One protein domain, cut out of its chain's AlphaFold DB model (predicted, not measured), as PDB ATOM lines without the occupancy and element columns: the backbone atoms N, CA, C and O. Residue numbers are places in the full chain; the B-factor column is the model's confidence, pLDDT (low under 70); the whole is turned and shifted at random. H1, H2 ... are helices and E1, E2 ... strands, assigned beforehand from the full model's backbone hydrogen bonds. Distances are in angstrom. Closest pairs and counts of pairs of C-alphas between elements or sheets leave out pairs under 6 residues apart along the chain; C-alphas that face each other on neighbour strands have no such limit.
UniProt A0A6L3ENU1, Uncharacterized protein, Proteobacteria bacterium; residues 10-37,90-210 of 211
ATOM      1  N   THR A  10     194.505 143.970 120.842       51.22
ATOM      2  CA  THR A  10     195.124 142.941 121.695       51.22
ATOM      3  C   THR A  10     194.174 141.791 122.050       51.22
ATOM      4  O   THR A  10     194.611 140.653 122.201       51.22
ATOM      5  N   ALA A  11     192.873 142.054 122.186       54.56
ATOM      6  CA  ALA A  11     191.878 141.020 122.461       54.56
ATOM      7  C   ALA A  11     191.574 140.173 121.222       54.56
ATOM      8  O   ALA A  11     191.378 138.967 121.350       54.56
ATOM      9  N   ILE A  12     191.563 140.805 120.044       49.34
ATOM     10  CA  ILE A  12     191.435 140.135 118.747       49.34
ATOM     11  C   ILE A  12     192.660 139.246 118.526       49.34
ATOM     12  O   ILE A  12     192.497 138.058 118.291       49.34
ATOM     13  N   TYR A  13     193.875 139.756 118.741       55.78
ATOM     14  CA  TYR A  13     195.088 138.947 118.606       55.78
ATOM     15  C   TYR A  13     195.141 137.797 119.603       55.78
ATOM     16  O   TYR A  13     195.462 136.681 119.216       55.78
ATOM     17  N   ARG A  14     194.773 138.015 120.872       57.19
ATOM     18  CA  ARG A  14     194.685 136.920 121.851       57.19
ATOM     19  C   ARG A  14     193.645 135.876 121.461       57.19
ATOM     20  O   ARG A  14     193.879 134.702 121.708       57.19
ATOM     21  N   GLU A  15     192.529 136.275 120.855       56.12
ATOM     22  CA  GLU A  15     191.540 135.332 120.324       56.12
ATOM     23  C   GLU A  15     192.109 134.524 119.153       56.12
ATOM     24  O   GLU A  15     192.025 133.298 119.173       56.12
ATOM     25  N   CYS A  16     192.753 135.185 118.184       52.69
ATOM     26  CA  CYS A  16     193.439 134.521 117.071       52.69
ATOM     27  C   CYS A  16     194.501 133.533 117.584       52.69
ATOM     28  O   CYS A  16     194.589 132.401 117.115       52.69
ATOM     29  N   LEU A  17     195.257 133.931 118.611       53.16
ATOM     30  CA  LEU A  17     196.293 133.112 119.241       53.16
ATOM     31  C   LEU A  17     195.755 132.025 120.179       53.16
ATOM     32  O   LEU A  17     196.465 131.057 120.422       53.16
ATOM     33  N   ALA A  18     194.539 132.141 120.713       52.25
ATOM     34  CA  ALA A  18     193.915 131.092 121.523       52.25
ATOM     35  C   ALA A  18     193.284 130.000 120.645       52.25
ATOM     36  O   ALA A  18     193.306 128.825 121.000       52.25
ATOM     37  N   ARG A  19     192.781 130.372 119.461       51.78
ATOM     38  CA  ARG A  19     192.264 129.443 118.436       51.78
ATOM     39  C   ARG A  19     193.373 128.694 117.669       51.78
ATOM     40  O   ARG A  19     193.086 127.755 116.936       51.78
ATOM     41  N   ARG A  20     194.639 129.066 117.917       54.47
ATOM     42  CA  ARG A  20     195.927 128.614 117.338       54.47
ATOM     43  C   ARG A  20     196.233 127.117 117.386       54.47
ATOM     44  O   ARG A  20     197.158 126.692 116.704       54.47
ATOM     45  N   ALA A  21     195.541 126.312 118.184       42.28
ATOM     46  CA  ALA A  21     196.045 124.991 118.566       42.28
ATOM     47  C   ALA A  21     196.098 123.916 117.450       42.28
ATOM     48  O   ALA A  21     196.362 122.765 117.783       42.28
ATOM     49  N   SER A  22     195.855 124.219 116.162       40.31
ATOM     50  CA  SER A  22     195.615 123.151 115.175       40.31
ATOM     51  C   SER A  22     196.218 123.203 113.761       40.31
ATOM     52  O   SER A  22     196.005 122.201 113.088       40.31
ATOM     53  N   SER A  23     196.944 124.216 113.235       42.78
ATOM     54  CA  SER A  23     197.481 124.043 111.841       42.78
ATOM     55  C   SER A  23     198.467 125.040 111.199       42.78
ATOM     56  O   SER A  23     198.952 124.721 110.117       42.78
ATOM     57  N   VAL A  24     198.804 126.211 111.756       45.69
ATOM     58  CA  VAL A  24     199.655 127.200 111.037       45.69
ATOM     59  C   VAL A  24     200.716 127.798 111.962       45.69
ATOM     60  O   VAL A  24     200.464 127.988 113.151       45.69
ATOM     61  N   GLN A  25     201.910 128.086 111.439       49.38
ATOM     62  CA  GLN A  25     203.006 128.682 112.204       49.38
ATOM     63  C   GLN A  25     202.774 130.196 112.366       49.38
ATOM     64  O   GLN A  25     203.035 130.995 111.473       49.38
ATOM     65  N   TRP A  26     202.224 130.587 113.518       39.81
ATOM     66  CA  TRP A  26     202.017 131.990 113.896       39.81
ATOM     67  C   TRP A  26     203.262 132.549 114.580       39.81
ATOM     68  O   TRP A  26     203.756 131.944 115.536       39.81
ATOM     69  N   LEU A  27     203.710 133.730 114.157       43.19
ATOM     70  CA  LEU A  27     204.788 134.473 114.809       43.19
ATOM     71  C   LEU A  27     204.184 135.574 115.679       43.19
ATOM     72  O   LEU A  27     203.606 136.533 115.173       43.19
ATOM     73  N   THR A  28     204.285 135.412 116.997       41.69
ATOM     74  CA  THR A  28     203.886 136.447 117.958       41.69
ATOM     75  C   THR A  28     205.051 137.384 118.264       41.69
ATOM     76  O   THR A  28     206.212 137.000 118.119       41.69
ATOM     77  N   VAL A  29     204.741 138.579 118.777       34.91
ATOM     78  CA  VAL A  29     205.740 139.498 119.347       34.91
ATOM     79  C   VAL A  29     206.601 138.748 120.376       34.91
ATOM     80  O   VAL A  29     207.823 138.788 120.324       34.91
ATOM     81  N   GLU A  30     205.988 137.991 121.285       37.28
ATOM     82  CA  GLU A  30     206.681 137.266 122.360       37.28
ATOM     83  C   GLU A  30     207.554 136.108 121.842       37.28
ATOM     84  O   GLU A  30     208.660 135.925 122.347       37.28
ATOM     85  N   ASP A  31     207.133 135.392 120.793       38.81
ATOM     86  CA  ASP A  31     207.945 134.368 120.113       38.81
ATOM     87  C   ASP A  31     209.149 135.002 119.394       38.81
ATOM     88  O   ASP A  31     210.266 134.478 119.450       38.81
ATOM     89  N   ALA A  32     208.947 136.171 118.777       35.94
ATOM     90  CA  ALA A  32     210.020 136.959 118.185       35.94
ATOM     91  C   ALA A  32     211.007 137.445 119.258       35.94
ATOM     92  O   ALA A  32     212.212 137.383 119.027       35.94
ATOM     93  N   PHE A  33     210.520 137.851 120.441       33.22
ATOM     94  CA  PHE A  33     211.345 138.289 121.573       33.22
ATOM     95  C   PHE A  33     212.067 137.135 122.296       33.22
ATOM     96  O   PHE A  33     213.228 137.292 122.668       33.22
ATOM     97  N   GLY A  34     211.443 135.966 122.464       35.34
ATOM     98  CA  GLY A  34     212.058 134.787 123.093       35.34
ATOM     99  C   GLY A  34     213.220 134.211 122.275       35.34
ATOM    100  O   GLY A  34     214.231 133.790 122.836       35.34
ATOM    101  N   ARG A  35     213.133 134.291 120.941       38.34
ATOM    102  CA  ARG A  35     214.221 133.938 120.012       38.34
ATOM    103  C   ARG A  35     215.349 134.991 119.960       38.34
ATOM    104  O   ARG A  35     216.403 134.721 119.389       38.34
ATOM    105  N   LEU A  36     215.196 136.169 120.587       32.88
ATOM    106  CA  LEU A  36     216.255 137.197 120.667       32.88
ATOM    107  C   LEU A  36     217.445 136.792 121.547       32.88
ATOM    108  O   LEU A  36     218.499 137.414 121.437       32.88
ATOM    109  N   GLY A  37     217.292 135.778 122.405       34.47
ATOM    110  CA  GLY A  37     218.343 135.327 123.321       34.47
ATOM    111  C   GLY A  37     219.524 134.610 122.654       34.47
ATOM    112  O   GLY A  37     220.565 134.463 123.290       34.47
ATOM    113  N   LEU A  90     208.419 133.161 106.567       57.97
ATOM    114  CA  LEU A  90     207.609 134.333 106.204       57.97
ATOM    115  C   LEU A  90     206.606 134.053 105.080       57.97
ATOM    116  O   LEU A  90     205.437 134.371 105.286       57.97
ATOM    117  N   PRO A  91     206.992 133.435 103.946       60.62
ATOM    118  CA  PRO A  91     206.059 133.144 102.859       60.62
ATOM    119  C   PRO A  91     204.858 132.284 103.262       60.62
ATOM    120  O   PRO A  91     203.849 132.326 102.571       60.62
ATOM    121  N   GLU A  92     204.935 131.556 104.381       61.59
ATOM    122  CA  GLU A  92     203.838 130.760 104.948       61.59
ATOM    123  C   GLU A  92     203.220 131.384 106.212       61.59
ATOM    124  O   GLU A  92     202.229 130.881 106.748       61.59
ATOM    125  N   ALA A  93     203.773 132.498 106.692       63.72
ATOM    126  CA  ALA A  93     203.370 133.126 107.937       63.72
ATOM    127  C   ALA A  93     202.064 133.923 107.807       63.72
ATOM    128  O   ALA A  93     201.756 134.542 106.782       63.72
ATOM    129  N   VAL A  94     201.337 133.969 108.925       64.69
ATOM    130  CA  VAL A  94     200.246 134.915 109.175       64.69
ATOM    131  C   VAL A  94     200.798 136.046 110.040       64.69
ATOM    132  O   VAL A  94     201.122 135.828 111.211       64.69
ATOM    133  N   LEU A  95     200.929 137.245 109.473       68.94
ATOM    134  CA  LEU A  95     201.382 138.436 110.189       68.94
ATOM    135  C   LEU A  95     200.207 139.272 110.694       68.94
ATOM    136  O   LEU A  95     199.125 139.293 110.110       68.94
ATOM    137  N   LEU A  96     200.448 139.996 111.783       69.50
ATOM    138  CA  LEU A  96     199.551 141.017 112.314       69.50
ATOM    139  C   LEU A  96     200.093 142.399 111.941       69.50
ATOM    140  O   LEU A  96     201.304 142.605 111.892       69.50
ATOM    141  N   ASP A  97     199.218 143.372 111.737       68.62
ATOM    142  CA  ASP A  97     199.609 144.751 111.428       68.62
ATOM    143  C   ASP A  97     200.471 145.428 112.494       68.62
ATOM    144  O   ASP A  97     201.288 146.280 112.156       68.62
ATOM    145  N   GLU A  98     200.358 145.035 113.766       64.38
ATOM    146  CA  GLU A  98     201.262 145.518 114.818       64.38
ATOM    147  C   GLU A  98     202.728 145.142 114.555       64.38
ATOM    148  O   GLU A  98     203.616 145.930 114.877       64.38
ATOM    149  N   GLU A  99     203.001 143.998 113.919       65.81
ATOM    150  CA  GLU A  99     204.364 143.622 113.523       65.81
ATOM    151  C   GLU A  99     204.882 144.521 112.398       65.81
ATOM    152  O   GLU A  99     206.022 144.988 112.452       65.81
ATOM    153  N   VAL A 100     204.035 144.825 111.410       67.94
ATOM    154  CA  VAL A 100     204.357 145.770 110.328       67.94
ATOM    155  C   VAL A 100     204.613 147.165 110.906       67.94
ATOM    156  O   VAL A 100     205.628 147.789 110.593       67.94
ATOM    157  N   ALA A 101     203.755 147.616 111.826       64.81
ATOM    158  CA  ALA A 101     203.864 148.900 112.509       64.81
ATOM    159  C   ALA A 101     205.151 149.003 113.327       64.81
ATOM    160  O   ALA A 101     205.883 149.984 113.217       64.81
ATOM    161  N   LEU A 102     205.443 147.989 114.147       66.06
ATOM    162  CA  LEU A 102     206.612 147.971 115.019       66.06
ATOM    163  C   LEU A 102     207.903 147.995 114.201       66.06
ATOM    164  O   LEU A 102     208.827 148.734 114.539       66.06
ATOM    165  N   ARG A 103     207.959 147.234 113.105       67.88
ATOM    166  CA  ARG A 103     209.139 147.154 112.235       67.88
ATOM    167  C   ARG A 103     209.317 148.433 111.434       67.88
ATOM    168  O   ARG A 103     210.368 149.062 111.547       67.88
ATOM    169  N   GLY A 104     208.274 148.871 110.727       66.12
ATOM    170  CA  GLY A 104     208.288 150.112 109.953       66.12
ATOM    171  C   GLY A 104     208.619 151.324 110.824       66.12
ATOM    172  O   GLY A 104     209.489 152.126 110.483       66.12
ATOM    173  N   MET A 105     208.031 151.416 112.018       65.50
ATOM    174  CA  MET A 105     208.377 152.488 112.945       65.50
ATOM    175  C   MET A 105     209.767 152.336 113.548       65.50
ATOM    176  O   MET A 105     210.471 153.335 113.632       65.50
ATOM    177  N   SER A 106     210.226 151.142 113.927       64.25
ATOM    178  CA  SER A 106     211.590 150.994 114.464       64.25
ATOM    179  C   SER A 106     212.663 151.505 113.493       64.25
ATOM    180  O   SER A 106     213.683 152.040 113.925       64.25
ATOM    181  N   MET A 107     212.369 151.433 112.194       62.50
ATOM    182  CA  MET A 107     213.199 151.924 111.102       62.50
ATOM    183  C   MET A 107     213.053 153.430 110.842       62.50
ATOM    184  O   MET A 107     214.039 154.106 110.555       62.50
ATOM    185  N   GLY A 108     211.835 153.971 110.944       64.25
ATOM    186  CA  GLY A 108     211.541 155.345 110.534       64.25
ATOM    187  C   GLY A 108     211.440 156.380 111.658       64.25
ATOM    188  O   GLY A 108     211.568 157.578 111.415       64.25
ATOM    189  N   ILE A 109     211.225 155.963 112.905       62.03
ATOM    190  CA  ILE A 109     210.689 156.838 113.959       62.03
ATOM    191  C   ILE A 109     211.619 157.977 114.401       62.03
ATOM    192  O   ILE A 109     211.174 158.944 115.016       62.03
ATOM    193  N   ARG A 110     212.912 157.910 114.093       62.06
ATOM    194  CA  ARG A 110     213.886 158.951 114.474       62.06
ATOM    195  C   ARG A 110     214.506 159.674 113.285       62.06
ATOM    196  O   ARG A 110     215.374 160.513 113.493       62.06
ATOM    197  N   HIS A 111     214.074 159.376 112.059       65.12
ATOM    198  CA  HIS A 111     214.702 159.908 110.855       65.12
ATOM    199  C   HIS A 111     213.756 160.850 110.083       65.12
ATOM    200  O   HIS A 111     212.581 160.516 109.925       65.12
ATOM    201  N   PRO A 112     214.237 161.985 109.530       65.19
ATOM    202  CA  PRO A 112     213.413 162.884 108.709       65.19
ATOM    203  C   PRO A 112     212.775 162.207 107.485       65.19
ATOM    204  O   PRO A 112     211.677 162.566 107.081       65.19
ATOM    205  N   ARG A 113     213.436 161.182 106.931       66.62
ATOM    206  CA  ARG A 113     212.922 160.321 105.841       66.62
ATOM    207  C   ARG A 113     212.216 159.057 106.354       66.62
ATOM    208  O   ARG A 113     212.176 158.047 105.663       66.62
ATOM    209  N   GLY A 114     211.720 159.072 107.592       71.19
ATOM    210  CA  GLY A 114     211.236 157.886 108.301       71.19
ATOM    211  C   GLY A 114     210.198 157.060 107.544       71.19
ATOM    212  O   GLY A 114     210.304 155.838 107.497       71.19
ATOM    213  N   ARG A 115     209.235 157.739 106.910       75.06
ATOM    214  CA  ARG A 115     208.193 157.120 106.077       75.06
ATOM    215  C   ARG A 115     208.779 156.388 104.869       75.06
ATOM    216  O   ARG A 115     208.437 155.237 104.642       75.06
ATOM    217  N   GLU A 116     209.706 157.018 104.148       72.12
ATOM    218  CA  GLU A 116     210.365 156.421 102.980       72.12
ATOM    219  C   GLU A 116     211.151 155.161 103.361       72.12
ATOM    220  O   GLU A 116     211.022 154.129 102.713       72.12
ATOM    221  N   ILE A 117     211.902 155.212 104.467       68.44
ATOM    222  CA  ILE A 117     212.669 154.061 104.967       68.44
ATOM    223  C   ILE A 117     211.733 152.916 105.359       68.44
ATOM    224  O   ILE A 117     212.009 151.762 105.042       68.44
ATOM    225  N   ALA A 118     210.636 153.228 106.055       73.44
ATOM    226  CA  ALA A 118     209.650 152.235 106.460       73.44
ATOM    227  C   ALA A 118     208.986 151.576 105.245       73.44
ATOM    228  O   ALA A 118     208.887 150.352 105.198       73.44
ATOM    229  N   ARG A 119     208.606 152.369 104.238       76.44
ATOM    230  CA  ARG A 119     208.045 151.875 102.979       76.44
ATOM    231  C   ARG A 119     209.022 150.962 102.248       76.44
ATOM    232  O   ARG A 119     208.684 149.818 101.975       76.44
ATOM    233  N   THR A 120     210.243 151.431 102.003       68.69
ATOM    234  CA  THR A 120     211.303 150.625 101.386       68.69
ATOM    235  C   THR A 120     211.514 149.319 102.139       68.69
ATOM    236  O   THR A 120     211.649 148.266 101.528       68.69
ATOM    237  N   PHE A 121     211.569 149.368 103.471       73.44
ATOM    238  CA  PHE A 121     211.727 148.160 104.266       73.44
ATOM    239  C   PHE A 121     210.619 147.153 103.930       73.44
ATOM    240  O   PHE A 121     210.924 146.009 103.610       73.44
ATOM    241  N   ILE A 122     209.356 147.585 103.916       77.06
ATOM    242  CA  ILE A 122     208.202 146.727 103.608       77.06
ATOM    243  C   ILE A 122     208.217 146.235 102.151       77.06
ATOM    244  O   ILE A 122     207.841 145.094 101.891       77.06
ATOM    245  N   GLU A 123     208.694 147.041 101.204       74.25
ATOM    246  CA  GLU A 123     208.897 146.627  99.806       74.25
ATOM    247  C   GLU A 123     209.932 145.500  99.683       74.25
ATOM    248  O   GLU A 123     209.834 144.658  98.792       74.25
ATOM    249  N   LEU A 124     210.902 145.458 100.597       67.12
ATOM    250  CA  LEU A 124     212.042 144.556 100.525       67.12
ATOM    251  C   LEU A 124     211.922 143.297 101.401       67.12
ATOM    252  O   LEU A 124     212.582 142.302 101.106       67.12
ATOM    253  N   ILE A 125     211.090 143.288 102.449       70.75
ATOM    254  CA  ILE A 125     210.882 142.075 103.265       70.75
ATOM    255  C   ILE A 125     210.220 140.963 102.439       70.75
ATOM    256  O   ILE A 125     209.403 141.284 101.576       70.75
ATOM    257  N   PRO A 126     210.473 139.666 102.696       67.50
ATOM    258  CA  PRO A 126     209.665 138.595 102.111       67.50
ATOM    259  C   PRO A 126     208.172 138.809 102.405       67.50
ATOM    260  O   PRO A 126     207.802 139.096 103.546       67.50
ATOM    261  N   ALA A 127     207.326 138.704 101.375       78.56
ATOM    262  CA  ALA A 127     205.890 138.912 101.530       78.56
ATOM    263  C   ALA A 127     205.287 137.747 102.336       78.56
ATOM    264  O   ALA A 127     205.549 136.590 101.997       78.56
ATOM    265  N   PRO A 128     204.506 138.013 103.396       77.44
ATOM    266  CA  PRO A 128     203.838 136.955 104.130       77.44
ATOM    267  C   PRO A 128     202.679 136.360 103.330       77.44
ATOM    268  O   PRO A 128     202.102 137.029 102.468       77.44
ATOM    269  N   ARG A 129     202.270 135.135 103.676       79.25
ATOM    270  CA  ARG A 129     201.073 134.508 103.092       79.25
ATOM    271  C   ARG A 129     199.818 135.315 103.382       79.25
ATOM    272  O   ARG A 129     198.975 135.521 102.508       79.25
ATOM    273  N   VAL A 130     199.675 135.717 104.643       80.00
ATOM    274  CA  VAL A 130     198.506 136.427 105.156       80.00
ATOM    275  C   VAL A 130     198.943 137.588 106.034       80.00
ATOM    276  O   VAL A 130     199.851 137.451 106.852       80.00
ATOM    277  N   LEU A 131     198.227 138.701 105.924       84.19
ATOM    278  CA  LEU A 131     198.284 139.817 106.857       84.19
ATOM    279  C   LEU A 131     196.891 140.078 107.438       84.19
ATOM    280  O   LEU A 131     195.938 140.316 106.700       84.19
ATOM    281  N   VAL A 132     196.767 140.069 108.764       80.12
ATOM    282  CA  VAL A 132     195.567 140.536 109.466       80.12
ATOM    283  C   VAL A 132     195.777 141.996 109.842       80.12
ATOM    284  O   VAL A 132     196.583 142.312 110.719       80.12
ATOM    285  N   TYR A 133     195.045 142.881 109.172       87.81
ATOM    286  CA  TYR A 133     195.092 144.320 109.375       87.81
ATOM    287  C   TYR A 133     193.912 144.783 110.222       87.81
ATOM    288  O   TYR A 133     192.762 144.698 109.798       87.81
ATOM    289  N   VAL A 134     194.169 145.275 111.436       79.56
ATOM    290  CA  VAL A 134     193.103 145.777 112.307       79.56
ATOM    291  C   VAL A 134     193.079 147.299 112.265       79.56
ATOM    292  O   VAL A 134     194.036 147.974 112.628       79.56
ATOM    293  N   THR A 135     191.950 147.875 111.890       85.25
ATOM    294  CA  THR A 135     191.749 149.324 111.856       85.25
ATOM    295  C   THR A 135     191.157 149.834 113.169       85.25
ATOM    296  O   THR A 135     190.509 149.106 113.931       85.25
ATOM    297  N   ASN A 136     191.453 151.097 113.466       79.62
ATOM    298  CA  ASN A 136     190.847 151.892 114.528       79.62
ATOM    299  C   ASN A 136     190.922 153.362 114.150       79.62
ATOM    300  O   ASN A 136     191.870 153.768 113.478       79.62
ATOM    301  N   SER A 137     189.996 154.162 114.672       82.62
ATOM    302  CA  SER A 137     190.152 155.609 114.611       82.62
ATOM    303  C   SER A 137     191.405 156.058 115.389       82.62
ATOM    304  O   SER A 137     191.723 155.486 116.445       82.62
ATOM    305  N   PRO A 138     192.129 157.086 114.901       81.75
ATOM    306  CA  PRO A 138     193.276 157.658 115.607       81.75
ATOM    307  C   PRO A 138     192.942 158.065 117.044       81.75
ATOM    308  O   PRO A 138     193.734 157.819 117.952       81.75
ATOM    309  N   ASP A 139     191.740 158.600 117.267       81.44
ATOM    310  CA  ASP A 139     191.264 159.027 118.583       81.44
ATOM    311  C   ASP A 139     191.144 157.859 119.565       81.44
ATOM    312  O   ASP A 139     191.563 157.967 120.720       81.44
ATOM    313  N   VAL A 140     190.642 156.707 119.109       78.62
ATOM    314  CA  VAL A 140     190.570 155.489 119.926       78.62
ATOM    315  C   VAL A 140     191.970 154.982 120.267       78.62
ATOM    316  O   VAL A 140     192.207 154.551 121.399       78.62
ATOM    317  N   ILE A 141     192.909 155.038 119.319       76.50
ATOM    318  CA  ILE A 141     194.303 154.642 119.562       76.50
ATOM    319  C   ILE A 141     194.934 155.585 120.592       76.50
ATOM    320  O   ILE A 141     195.471 155.110 121.589       76.50
ATOM    321  N   LEU A 142     194.796 156.900 120.413       80.75
ATOM    322  CA  LEU A 142     195.331 157.921 121.313       80.75
ATOM    323  C   LEU A 142     194.760 157.793 122.732       80.75
ATOM    324  O   LEU A 142     195.518 157.754 123.705       80.75
ATOM    325  N   ALA A 143     193.436 157.667 122.862       79.69
ATOM    326  CA  ALA A 143     192.767 157.477 124.147       79.69
ATOM    327  C   ALA A 143     193.263 156.209 124.863       79.69
ATOM    328  O   ALA A 143     193.564 156.241 126.060       79.69
ATOM    329  N   ARG A 144     193.429 155.101 124.128       72.44
ATOM    330  CA  ARG A 144     193.978 153.855 124.680       72.44
ATOM    331  C   ARG A 144     195.429 154.019 125.103       72.44
ATOM    332  O   ARG A 144     195.759 153.629 126.221       72.44
ATOM    333  N   THR A 145     196.276 154.616 124.267       75.69
ATOM    334  CA  THR A 145     197.688 154.847 124.588       75.69
ATOM    335  C   THR A 145     197.838 155.677 125.857       75.69
ATOM    336  O   THR A 145     198.654 155.315 126.697       75.69
ATOM    337  N   ARG A 146     197.006 156.708 126.067       74.06
ATOM    338  CA  ARG A 146     196.976 157.498 127.314       74.06
ATOM    339  C   ARG A 146     196.585 156.681 128.544       74.06
ATOM    340  O   ARG A 146     197.121 156.899 129.623       74.06
ATOM    341  N   SER A 147     195.655 155.741 128.394       73.62
ATOM    342  CA  SER A 147     195.179 154.915 129.512       73.62
ATOM    343  C   SER A 147     196.172 153.827 129.956       73.62
ATOM    344  O   SER A 147     195.972 153.182 130.989       73.62
ATOM    345  N   GLN A 148     197.241 153.589 129.186       68.81
ATOM    346  CA  GLN A 148     198.227 152.561 129.501       68.81
ATOM    347  C   GLN A 148     199.173 153.011 130.619       68.81
ATOM    348  O   GLN A 148     199.866 154.014 130.515       68.81
ATOM    349  N   LYS A 149     199.295 152.186 131.668       57.38
ATOM    350  CA  LYS A 149     200.255 152.400 132.772       57.38
ATOM    351  C   LYS A 149     201.727 152.339 132.342       57.38
ATOM    352  O   LYS A 149     202.605 152.725 133.105       57.38
ATOM    353  N   ARG A 150     202.009 151.775 131.166       58.88
ATOM    354  CA  ARG A 150     203.347 151.662 130.579       58.88
ATOM    355  C   ARG A 150     203.251 151.999 129.104       58.88
ATOM    356  O   ARG A 150     202.577 151.290 128.363       58.88
ATOM    357  N   HIS A 151     203.953 153.045 128.697       58.62
ATOM    358  CA  HIS A 151     204.123 153.373 127.290       58.62
ATOM    359  C   HIS A 151     205.281 152.564 126.705       58.62
ATOM    360  O   HIS A 151     206.271 152.289 127.389       58.62
ATOM    361  N   LEU A 152     205.178 152.207 125.423       58.97
ATOM    362  CA  LEU A 152     206.355 151.789 124.665       58.97
ATOM    363  C   LEU A 152     207.383 152.928 124.691       58.97
ATOM    364  O   LEU A 152     207.006 154.096 124.619       58.97
ATOM    365  N   SER A 153     208.674 152.591 124.742       60.19
ATOM    366  CA  SER A 153     209.775 153.569 124.845       60.19
ATOM    367  C   SER A 153     209.752 154.650 123.755       60.19
ATOM    368  O   SER A 153     210.271 155.746 123.942       60.19
ATOM    369  N   MET A 154     209.134 154.343 122.618       59.91
ATOM    370  CA  MET A 154     208.928 155.233 121.478       59.91
ATOM    371  C   MET A 154     207.849 156.311 121.662       59.91
ATOM    372  O   MET A 154     207.819 157.266 120.887       59.91
ATOM    373  N   TYR A 155     206.983 156.166 122.666       68.19
ATOM    374  CA  TYR A 155     205.937 157.131 123.022       68.19
ATOM    375  C   TYR A 155     206.223 157.853 124.344       68.19
ATOM    376  O   TYR A 155     205.480 158.750 124.733       68.19
ATOM    377  N   THR A 156     207.291 157.470 125.045       68.69
ATOM    378  CA  THR A 156     207.679 158.075 126.319       68.69
ATOM    379  C   THR A 156     208.063 159.544 126.128       68.69
ATOM    380  O   THR A 156     208.810 159.876 125.210       68.69
ATOM    381  N   ASN A 157     207.589 160.414 127.026       75.44
ATOM    382  CA  ASN A 157     207.865 161.860 127.055       75.44
ATOM    383  C   ASN A 157     207.366 162.661 125.837       75.44
ATOM    384  O   ASN A 157     207.822 163.783 125.626       75.44
ATOM    385  N   LEU A 158     206.453 162.114 125.031       76.88
ATOM    386  CA  LEU A 158     205.789 162.892 123.987       76.88
ATOM    387  C   LEU A 158     204.633 163.695 124.591       76.88
ATOM    388  O   LEU A 158     203.850 163.153 125.371       76.88
ATOM    389  N   ASP A 159     204.513 164.966 124.207       84.94
ATOM    390  CA  ASP A 159     203.281 165.720 124.440       84.94
ATOM    391  C   ASP A 159     202.138 165.189 123.556       84.94
ATOM    392  O   ASP A 159     202.349 164.395 122.635       84.94
ATOM    393  N   ASP A 160     200.909 165.625 123.827       82.50
ATOM    394  CA  ASP A 160     199.720 165.140 123.120       82.50
ATOM    395  C   ASP A 160     199.768 165.374 121.606       82.50
ATOM    396  O   ASP A 160     199.319 164.530 120.828       82.50
ATOM    397  N   ARG A 161     200.339 166.502 121.175       86.12
ATOM    398  CA  ARG A 161     200.452 166.844 119.756       86.12
ATOM    399  C   ARG A 161     201.470 165.936 119.070       86.12
ATOM    400  O   ARG A 161     201.200 165.419 117.986       86.12
ATOM    401  N   ALA A 162     202.620 165.724 119.700       83.25
ATOM    402  CA  ALA A 162     203.675 164.848 119.220       83.25
ATOM    403  C   ALA A 162     203.233 163.378 119.224       83.25
ATOM    404  O   ALA A 162     203.549 162.642 118.289       83.25
ATOM    405  N   LEU A 163     202.468 162.954 120.234       82.31
ATOM    406  CA  LEU A 163     201.898 161.613 120.316       82.31
ATOM    407  C   LEU A 163     200.871 161.373 119.204       82.31
ATOM    408  O   LEU A 163     200.962 160.362 118.510       82.31
ATOM    409  N   ALA A 164     199.945 162.310 118.985       84.06
ATOM    410  CA  ALA A 164     198.972 162.223 117.898       84.06
ATOM    411  C   ALA A 164     199.655 162.188 116.521       84.06
ATOM    412  O   ALA A 164     199.355 161.320 115.702       84.06
ATOM    413  N   ALA A 165     200.640 163.062 116.286       83.81
ATOM    414  CA  ALA A 165     201.431 163.049 115.054       83.81
ATOM    415  C   ALA A 165     202.157 161.709 114.849       83.81
ATOM    416  O   ALA A 165     202.224 161.197 113.733       83.81
ATOM    417  N   ARG A 166     202.669 161.109 115.931       80.62
ATOM    418  CA  ARG A 166     203.328 159.803 115.881       80.62
ATOM    419  C   ARG A 166     202.360 158.671 115.550       80.62
ATOM    420  O   ARG A 166     202.714 157.805 114.757       80.62
ATOM    421  N   ILE A 167     201.173 158.676 116.152       81.62
ATOM    422  CA  ILE A 167     200.122 157.689 115.883       81.62
ATOM    423  C   ILE A 167     199.666 157.788 114.428       81.62
ATOM    424  O   ILE A 167     199.594 156.763 113.760       81.62
ATOM    425  N   ASN A 168     199.439 158.996 113.910       85.25
ATOM    426  CA  ASN A 168     199.062 159.182 112.507       85.25
ATOM    427  C   ASN A 168     200.152 158.680 111.557       85.25
ATOM    428  O   ASN A 168     199.860 157.911 110.651       85.25
ATOM    429  N   LEU A 169     201.422 159.004 111.825       80.31
ATOM    430  CA  LEU A 169     202.536 158.466 111.042       80.31
ATOM    431  C   LEU A 169     202.585 156.928 111.083       80.31
ATOM    432  O   LEU A 169     202.890 156.298 110.074       80.31
ATOM    433  N   ALA A 170     202.302 156.318 112.237       78.50
ATOM    434  CA  ALA A 170     202.229 154.866 112.364       78.50
ATOM    435  C   ALA A 170     201.119 154.278 111.484       78.50
ATOM    436  O   ALA A 170     201.346 153.285 110.801       78.50
ATOM    437  N   ILE A 171     199.935 154.896 111.507       83.50
ATOM    438  CA  ILE A 171     198.778 154.488 110.706       83.50
ATOM    439  C   ILE A 171     199.111 154.588 109.217       83.50
ATOM    440  O   ILE A 171     198.903 153.611 108.503       83.50
ATOM    441  N   ASP A 172     199.693 155.706 108.778       85.19
ATOM    442  CA  ASP A 172     200.088 155.923 107.383       85.19
ATOM    443  C   ASP A 172     201.094 154.865 106.911       85.19
ATOM    444  O   ASP A 172     200.892 154.234 105.877       85.19
ATOM    445  N   ILE A 173     202.153 154.617 107.696       81.25
ATOM    446  CA  ILE A 173     203.179 153.610 107.375       81.25
ATOM    447  C   ILE A 173     202.563 152.214 107.258       81.25
ATOM    448  O   ILE A 173     202.924 151.453 106.364       81.25
ATOM    449  N   VAL A 174     201.658 151.855 108.170       82.88
ATOM    450  CA  VAL A 174     201.001 150.544 108.138       82.88
ATOM    451  C   VAL A 174     200.064 150.440 106.944       82.88
ATOM    452  O   VAL A 174     200.086 149.410 106.283       82.88
ATOM    453  N   SER A 175     199.278 151.479 106.647       87.81
ATOM    454  CA  SER A 175     198.356 151.490 105.505       87.81
ATOM    455  C   SER A 175     199.107 151.313 104.187       87.81
ATOM    456  O   SER A 175     198.794 150.410 103.420       87.81
ATOM    457  N   GLU A 176     200.170 152.093 103.967       87.56
ATOM    458  CA  GLU A 176     201.042 151.928 102.797       87.56
ATOM    459  C   GLU A 176     201.695 150.546 102.770       87.56
ATOM    460  O   GLU A 176     201.810 149.912 101.725       87.56
ATOM    461  N   GLY A 177     202.122 150.061 103.935       84.00
ATOM    462  CA  GLY A 177     202.710 148.742 104.073       84.00
ATOM    463  C   GLY A 177     201.769 147.616 103.661       84.00
ATOM    464  O   GLY A 177     202.190 146.677 102.991       84.00
ATOM    465  N   VAL A 178     200.498 147.720 104.050       88.44
ATOM    466  CA  VAL A 178     199.437 146.782 103.672       88.44
ATOM    467  C   VAL A 178     199.256 146.782 102.156       88.44
ATOM    468  O   VAL A 178     199.296 145.709 101.564       88.44
ATOM    469  N   GLU A 179     199.146 147.955 101.527       91.19
ATOM    470  CA  GLU A 179     199.008 148.087 100.066       91.19
ATOM    471  C   GLU A 179     200.199 147.466  99.320       91.19
ATOM    472  O   GLU A 179     200.029 146.706  98.363       91.19
ATOM    473  N   VAL A 180     201.423 147.735  99.787       86.94
ATOM    474  CA  VAL A 180     202.646 147.155  99.219       86.94
ATOM    475  C   VAL A 180     202.630 145.633  99.335       86.94
ATOM    476  O   VAL A 180     202.897 144.945  98.352       86.94
ATOM    477  N   LEU A 181     202.321 145.084 100.510       85.62
ATOM    478  CA  LEU A 181     202.292 143.634 100.714       85.62
ATOM    479  C   LEU A 181     201.187 142.961  99.893       85.62
ATOM    480  O   LEU A 181     201.436 141.933  99.263       85.62
ATOM    481  N   GLU A 182     199.999 143.561  99.832       92.25
ATOM    482  CA  GLU A 182     198.883 143.070  99.021       92.25
ATOM    483  C   GLU A 182     199.255 143.010  97.535       92.25
ATOM    484  O   GLU A 182     199.089 141.972  96.893       92.25
ATOM    485  N   SER A 183     199.886 144.067  97.006       91.88
ATOM    486  CA  SER A 183     200.373 144.104  95.616       91.88
ATOM    487  C   SER A 183     201.424 143.031  95.298       91.88
ATOM    488  O   SER A 183     201.630 142.680  94.136       91.88
ATOM    489  N   ARG A 184     202.077 142.485  96.330       88.44
ATOM    490  CA  ARG A 184     203.106 141.439  96.245       88.44
ATOM    491  C   ARG A 184     202.552 140.033  96.500       88.44
ATOM    492  O   ARG A 184     203.330 139.086  96.592       88.44
ATOM    493  N   GLY A 185     201.227 139.887  96.588       89.06
ATOM    494  CA  GLY A 185     200.541 138.601  96.714       89.06
ATOM    495  C   GLY A 185     200.197 138.188  98.146       89.06
ATOM    496  O   GLY A 185     199.677 137.089  98.346       89.06
ATOM    497  N   THR A 186     200.441 139.039  99.148       86.62
ATOM    498  CA  THR A 186     199.951 138.793 100.509       86.62
ATOM    499  C   THR A 186     198.430 138.883 100.544       86.62
ATOM    500  O   THR A 186     197.846 139.884 100.140       86.62
ATOM    501  N   ARG A 187     197.764 137.868 101.099       90.88
ATOM    502  CA  ARG A 187     196.319 137.927 101.345       90.88
ATOM    503  C   ARG A 187     196.035 138.799 102.567       90.88
ATOM    504  O   ARG A 187     196.466 138.459 103.668       90.88
ATOM    505  N   VAL A 188     195.275 139.876 102.408       91.38
ATOM    506  CA  VAL A 188     194.966 140.796 103.511       91.38
ATOM    507  C   VAL A 188     193.551 140.566 104.046       91.38
ATOM    508  O   VAL A 188     192.583 140.529 103.290       91.38
ATOM    509  N   LEU A 189     193.423 140.434 105.367       88.12
ATOM    510  CA  LEU A 189     192.144 140.482 106.075       88.12
ATOM    511  C   LEU A 189     192.054 141.776 106.880       88.12
ATOM    512  O   LEU A 189     192.740 141.921 107.892       88.12
ATOM    513  N   THR A 190     191.151 142.668 106.480       92.19
ATOM    514  CA  THR A 190     190.892 143.917 107.207       92.19
ATOM    515  C   THR A 190     189.759 143.747 108.217       92.19
ATOM    516  O   THR A 190     188.632 143.387 107.865       92.19
ATOM    517  N   LEU A 191     190.050 144.035 109.483       84.69
ATOM    518  CA  LEU A 191     189.123 143.990 110.615       84.69
ATOM    519  C   LEU A 191     188.966 145.385 111.228       84.69
ATOM    520  O   LEU A 191     189.865 146.218 111.121       84.69
ATOM    521  N   SER A 192     187.863 145.630 111.932       86.12
ATOM    522  CA  SER A 192     187.696 146.818 112.778       86.12
ATOM    523  C   SER A 192     187.713 146.412 114.244       86.12
ATOM    524  O   SER A 192     187.047 145.452 114.637       86.12
ATOM    525  N   SER A 193     188.446 147.142 115.089       78.31
ATOM    526  CA  SER A 193     188.411 146.877 116.536       78.31
ATOM    527  C   SER A 193     187.144 147.400 117.230       78.31
ATOM    528  O   SER A 193     186.965 147.167 118.427       78.31
ATOM    529  N   GLU A 194     186.270 148.076 116.483       80.38
ATOM    530  CA  GLU A 194     184.923 148.463 116.917       80.38
ATOM    531  C   GLU A 194     183.918 147.307 116.770       80.38
ATOM    532  O   GLU A 194     182.881 147.298 117.432       80.38
ATOM    533  N   GLU A 195     184.238 146.290 115.962       80.31
ATOM    534  CA  GLU A 195     183.420 145.083 115.843       80.31
ATOM    535  C   GLU A 195     183.589 144.147 117.061       80.31
ATOM    536  O   GLU A 195     184.682 144.044 117.640       80.31
ATOM    537  N   PRO A 196     182.541 143.387 117.443       79.50
ATOM    538  CA  PRO A 196     182.634 142.407 118.519       79.50
ATOM    539  C   PRO A 196     183.751 141.378 118.285       79.50
ATOM    540  O   PRO A 196     183.857 140.781 117.213       79.50
ATOM    541  N   ARG A 197     184.539 141.078 119.330       71.88
ATOM    542  CA  ARG A 197     185.662 140.114 119.272       71.88
ATOM    543  C   ARG A 197     185.274 138.761 118.668       71.88
ATOM    544  O   ARG A 197     186.049 138.204 117.901       71.88
ATOM    545  N   VAL A 198     184.095 138.236 119.007       70.06
ATOM    546  CA  VAL A 198     183.618 136.936 118.501       70.06
ATOM    547  C   VAL A 198     183.394 136.974 116.985       70.06
ATOM    548  O   VAL A 198     183.739 136.015 116.297       70.06
ATOM    549  N   ALA A 199     182.875 138.088 116.458       76.81
ATOM    550  CA  ALA A 199     182.678 138.275 115.023       76.81
ATOM    551  C   ALA A 199     184.024 138.367 114.287       76.81
ATOM    552  O   ALA A 199     184.242 137.639 113.321       76.81
ATOM    553  N   ASN A 200     184.959 139.171 114.806       77.00
ATOM    554  CA  ASN A 200     186.324 139.265 114.279       77.00
ATOM    555  C   ASN A 200     187.048 137.908 114.283       77.00
ATOM    556  O   ASN A 200     187.663 137.539 113.286       77.00
ATOM    557  N   GLY A 201     186.934 137.131 115.367       71.50
ATOM    558  CA  GLY A 201     187.527 135.792 115.458       71.50
ATOM    559  C   GLY A 201     186.992 134.832 114.393       71.50
ATOM    560  O   GLY A 201     187.774 134.161 113.729       71.50
ATOM    561  N   LYS A 202     185.671 134.827 114.162       78.94
ATOM    562  CA  LYS A 202     185.059 134.014 113.101       78.94
ATOM    563  C   LYS A 202     185.565 134.409 111.708       78.94
ATOM    564  O   LYS A 202     185.912 133.536 110.924       78.94
ATOM    565  N   ARG A 203     185.662 135.711 111.414       80.12
ATOM    566  CA  ARG A 203     186.174 136.208 110.123       80.12
ATOM    567  C   ARG A 203     187.610 135.755 109.859       80.12
ATOM    568  O   ARG A 203     187.934 135.417 108.727       80.12
ATOM    569  N   VAL A 204     188.456 135.728 110.891       77.75
ATOM    570  CA  VAL A 204     189.826 135.198 110.791       77.75
ATOM    571  C   VAL A 204     189.808 133.707 110.462       77.75
ATOM    572  O   VAL A 204     190.500 133.293 109.535       77.75
ATOM    573  N   ASP A 205     188.999 132.914 111.168       75.25
ATOM    574  CA  ASP A 205     188.884 131.471 110.923       75.25
ATOM    575  C   ASP A 205     188.432 131.181 109.478       75.25
ATOM    576  O   ASP A 205     189.056 130.378 108.781       75.25
ATOM    577  N   ASP A 206     187.387 131.873 109.015       82.69
ATOM    578  CA  ASP A 206     186.838 131.724 107.662       82.69
ATOM    579  C   ASP A 206     187.875 132.131 106.594       82.69
ATOM    580  O   ASP A 206     188.087 131.424 105.606       82.69
ATOM    581  N   PHE A 207     188.600 133.232 106.822       82.56
ATOM    582  CA  PHE A 207     189.630 133.723 105.907       82.56
ATOM    583  C   PHE A 207     190.823 132.768 105.782       82.56
ATOM    584  O   PHE A 207     191.317 132.514 104.676       82.56
ATOM    585  N   LEU A 208     191.297 132.220 106.905       75.50
ATOM    586  CA  LEU A 208     192.446 131.312 106.929       75.50
ATOM    587  C   LEU A 208     192.126 129.943 106.326       75.50
ATOM    588  O   LEU A 208     192.999 129.351 105.692       75.50
ATOM    589  N   ARG A 209     190.883 129.466 106.471       77.44
ATOM    590  CA  ARG A 209     190.409 128.217 105.852       77.44
ATOM    591  C   ARG A 209     190.233 128.311 104.336       77.44
ATOM    592  O   ARG A 209     190.127 127.271 103.698       77.44
ATOM    593  N   GLY A 210     190.265 129.520 103.773       69.19
ATOM    594  CA  GLY A 210     190.185 129.735 102.330       69.19
ATOM    595  C   GLY A 210     188.773 129.556 101.786       69.19
ATOM    596  O   GLY A 210     188.581 128.720 100.910       69.19
TER     597      GLY A 210
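AT A GLANCE: This is residues 10 to 37 and 90 to 210 of the 211 residues of an uncharacterized protein of Proteobacteria bacterium (UniProt A0A6L3ENU1). A small sheet of three parallel strands is held between two helices, the long H6 over one face and H7 over the other. H3, H4 and H5 pack on H6, H1 packs on H7, and H2 touches no helix; residues 147 to 153 stick out. The printed part has 149 residues, with seven named helices and three named strands in the order H1 H2 E1 H3 H4 E2 H5 H6 E3 H7. The sheet's order is E1 E2 E3 and the class is mostly helix. The whole is compact and rounded, with a radius of gyration of the C-alphas of 15.5 A and spans of 43 by 33 by 33 A.

IN THESE COORDINATES: Find C-alpha 130 at (198.506, 136.427, 105.156), where E2, residues 130 to 135, begins its 16.0 A. Beside it look for E1, residues 94 to 96, 6.9 A, and E3, residues 187 to 192, 16.9 A. From C-alpha 160 at (199.720, 165.140, 123.120), H6 runs 34.6 A over residues 160 to 183. H3 is residues 97 to 108, 16.0 A; H4 is 114 to 124, 15.5 A; H5 is 138 to 147, 14.3 A. H1 is residues 10 to 18, 11.9 A, and H2 is 29 to 37, 13.9 A. H7, residues 197 to 209, runs 18.6 A to C-alpha 209 at (190.409, 128.217, 105.852).

HOW THE PARTS SIT: Begin at E2, where N 132 and O 95 of E1 are 2.8 A apart and N 133 and O 189 of E3 are 2.8 A apart, both within hydrogen-bond range. H6 and H7 lie on opposite faces, three layers in all, at heights over the sheet of 10.8 A and 9.7 A. E1, H3 H4, E2 and E2, H5 H6, E3 are strand-helix-strand units, parallel neighbour strands with helices between, both with right-handed crossovers. H6 is the hub: it touches H4 at a shallow tilt of 22 degrees, closest at the C-alphas of Ile 122 and Gly 177, 5.9 A. With residues 170 to 177 alone it touches H3, closest at the C-alphas of Ala 101 and Val 174, 5.5 A. With residues 163 to 168 alone it touches H5, closest at the C-alphas of Leu 142 and Ala 164, 6.6 A. H1 touches H7, closest at the C-alphas of Ile 12 and Arg 197, 5.8 A. Every O i to N i+4 pair is within hydrogen-bond range in H1, H3, H4, H5, H6 and H7; in H2, 3 of 5 are.

THE WHOLE: The C-alphas of Ser 22 and Asp 159, the two farthest apart, are 44.2 A apart. Residues 38 to 89 are not printed; C-alphas 37 and 90 are 20.2 A apart across the cut. The link from H5 to H6 is long. Confidence is low, with pLDDT under 70, at residues 10 to 37, 90 to 113 and 148 to 156, among others.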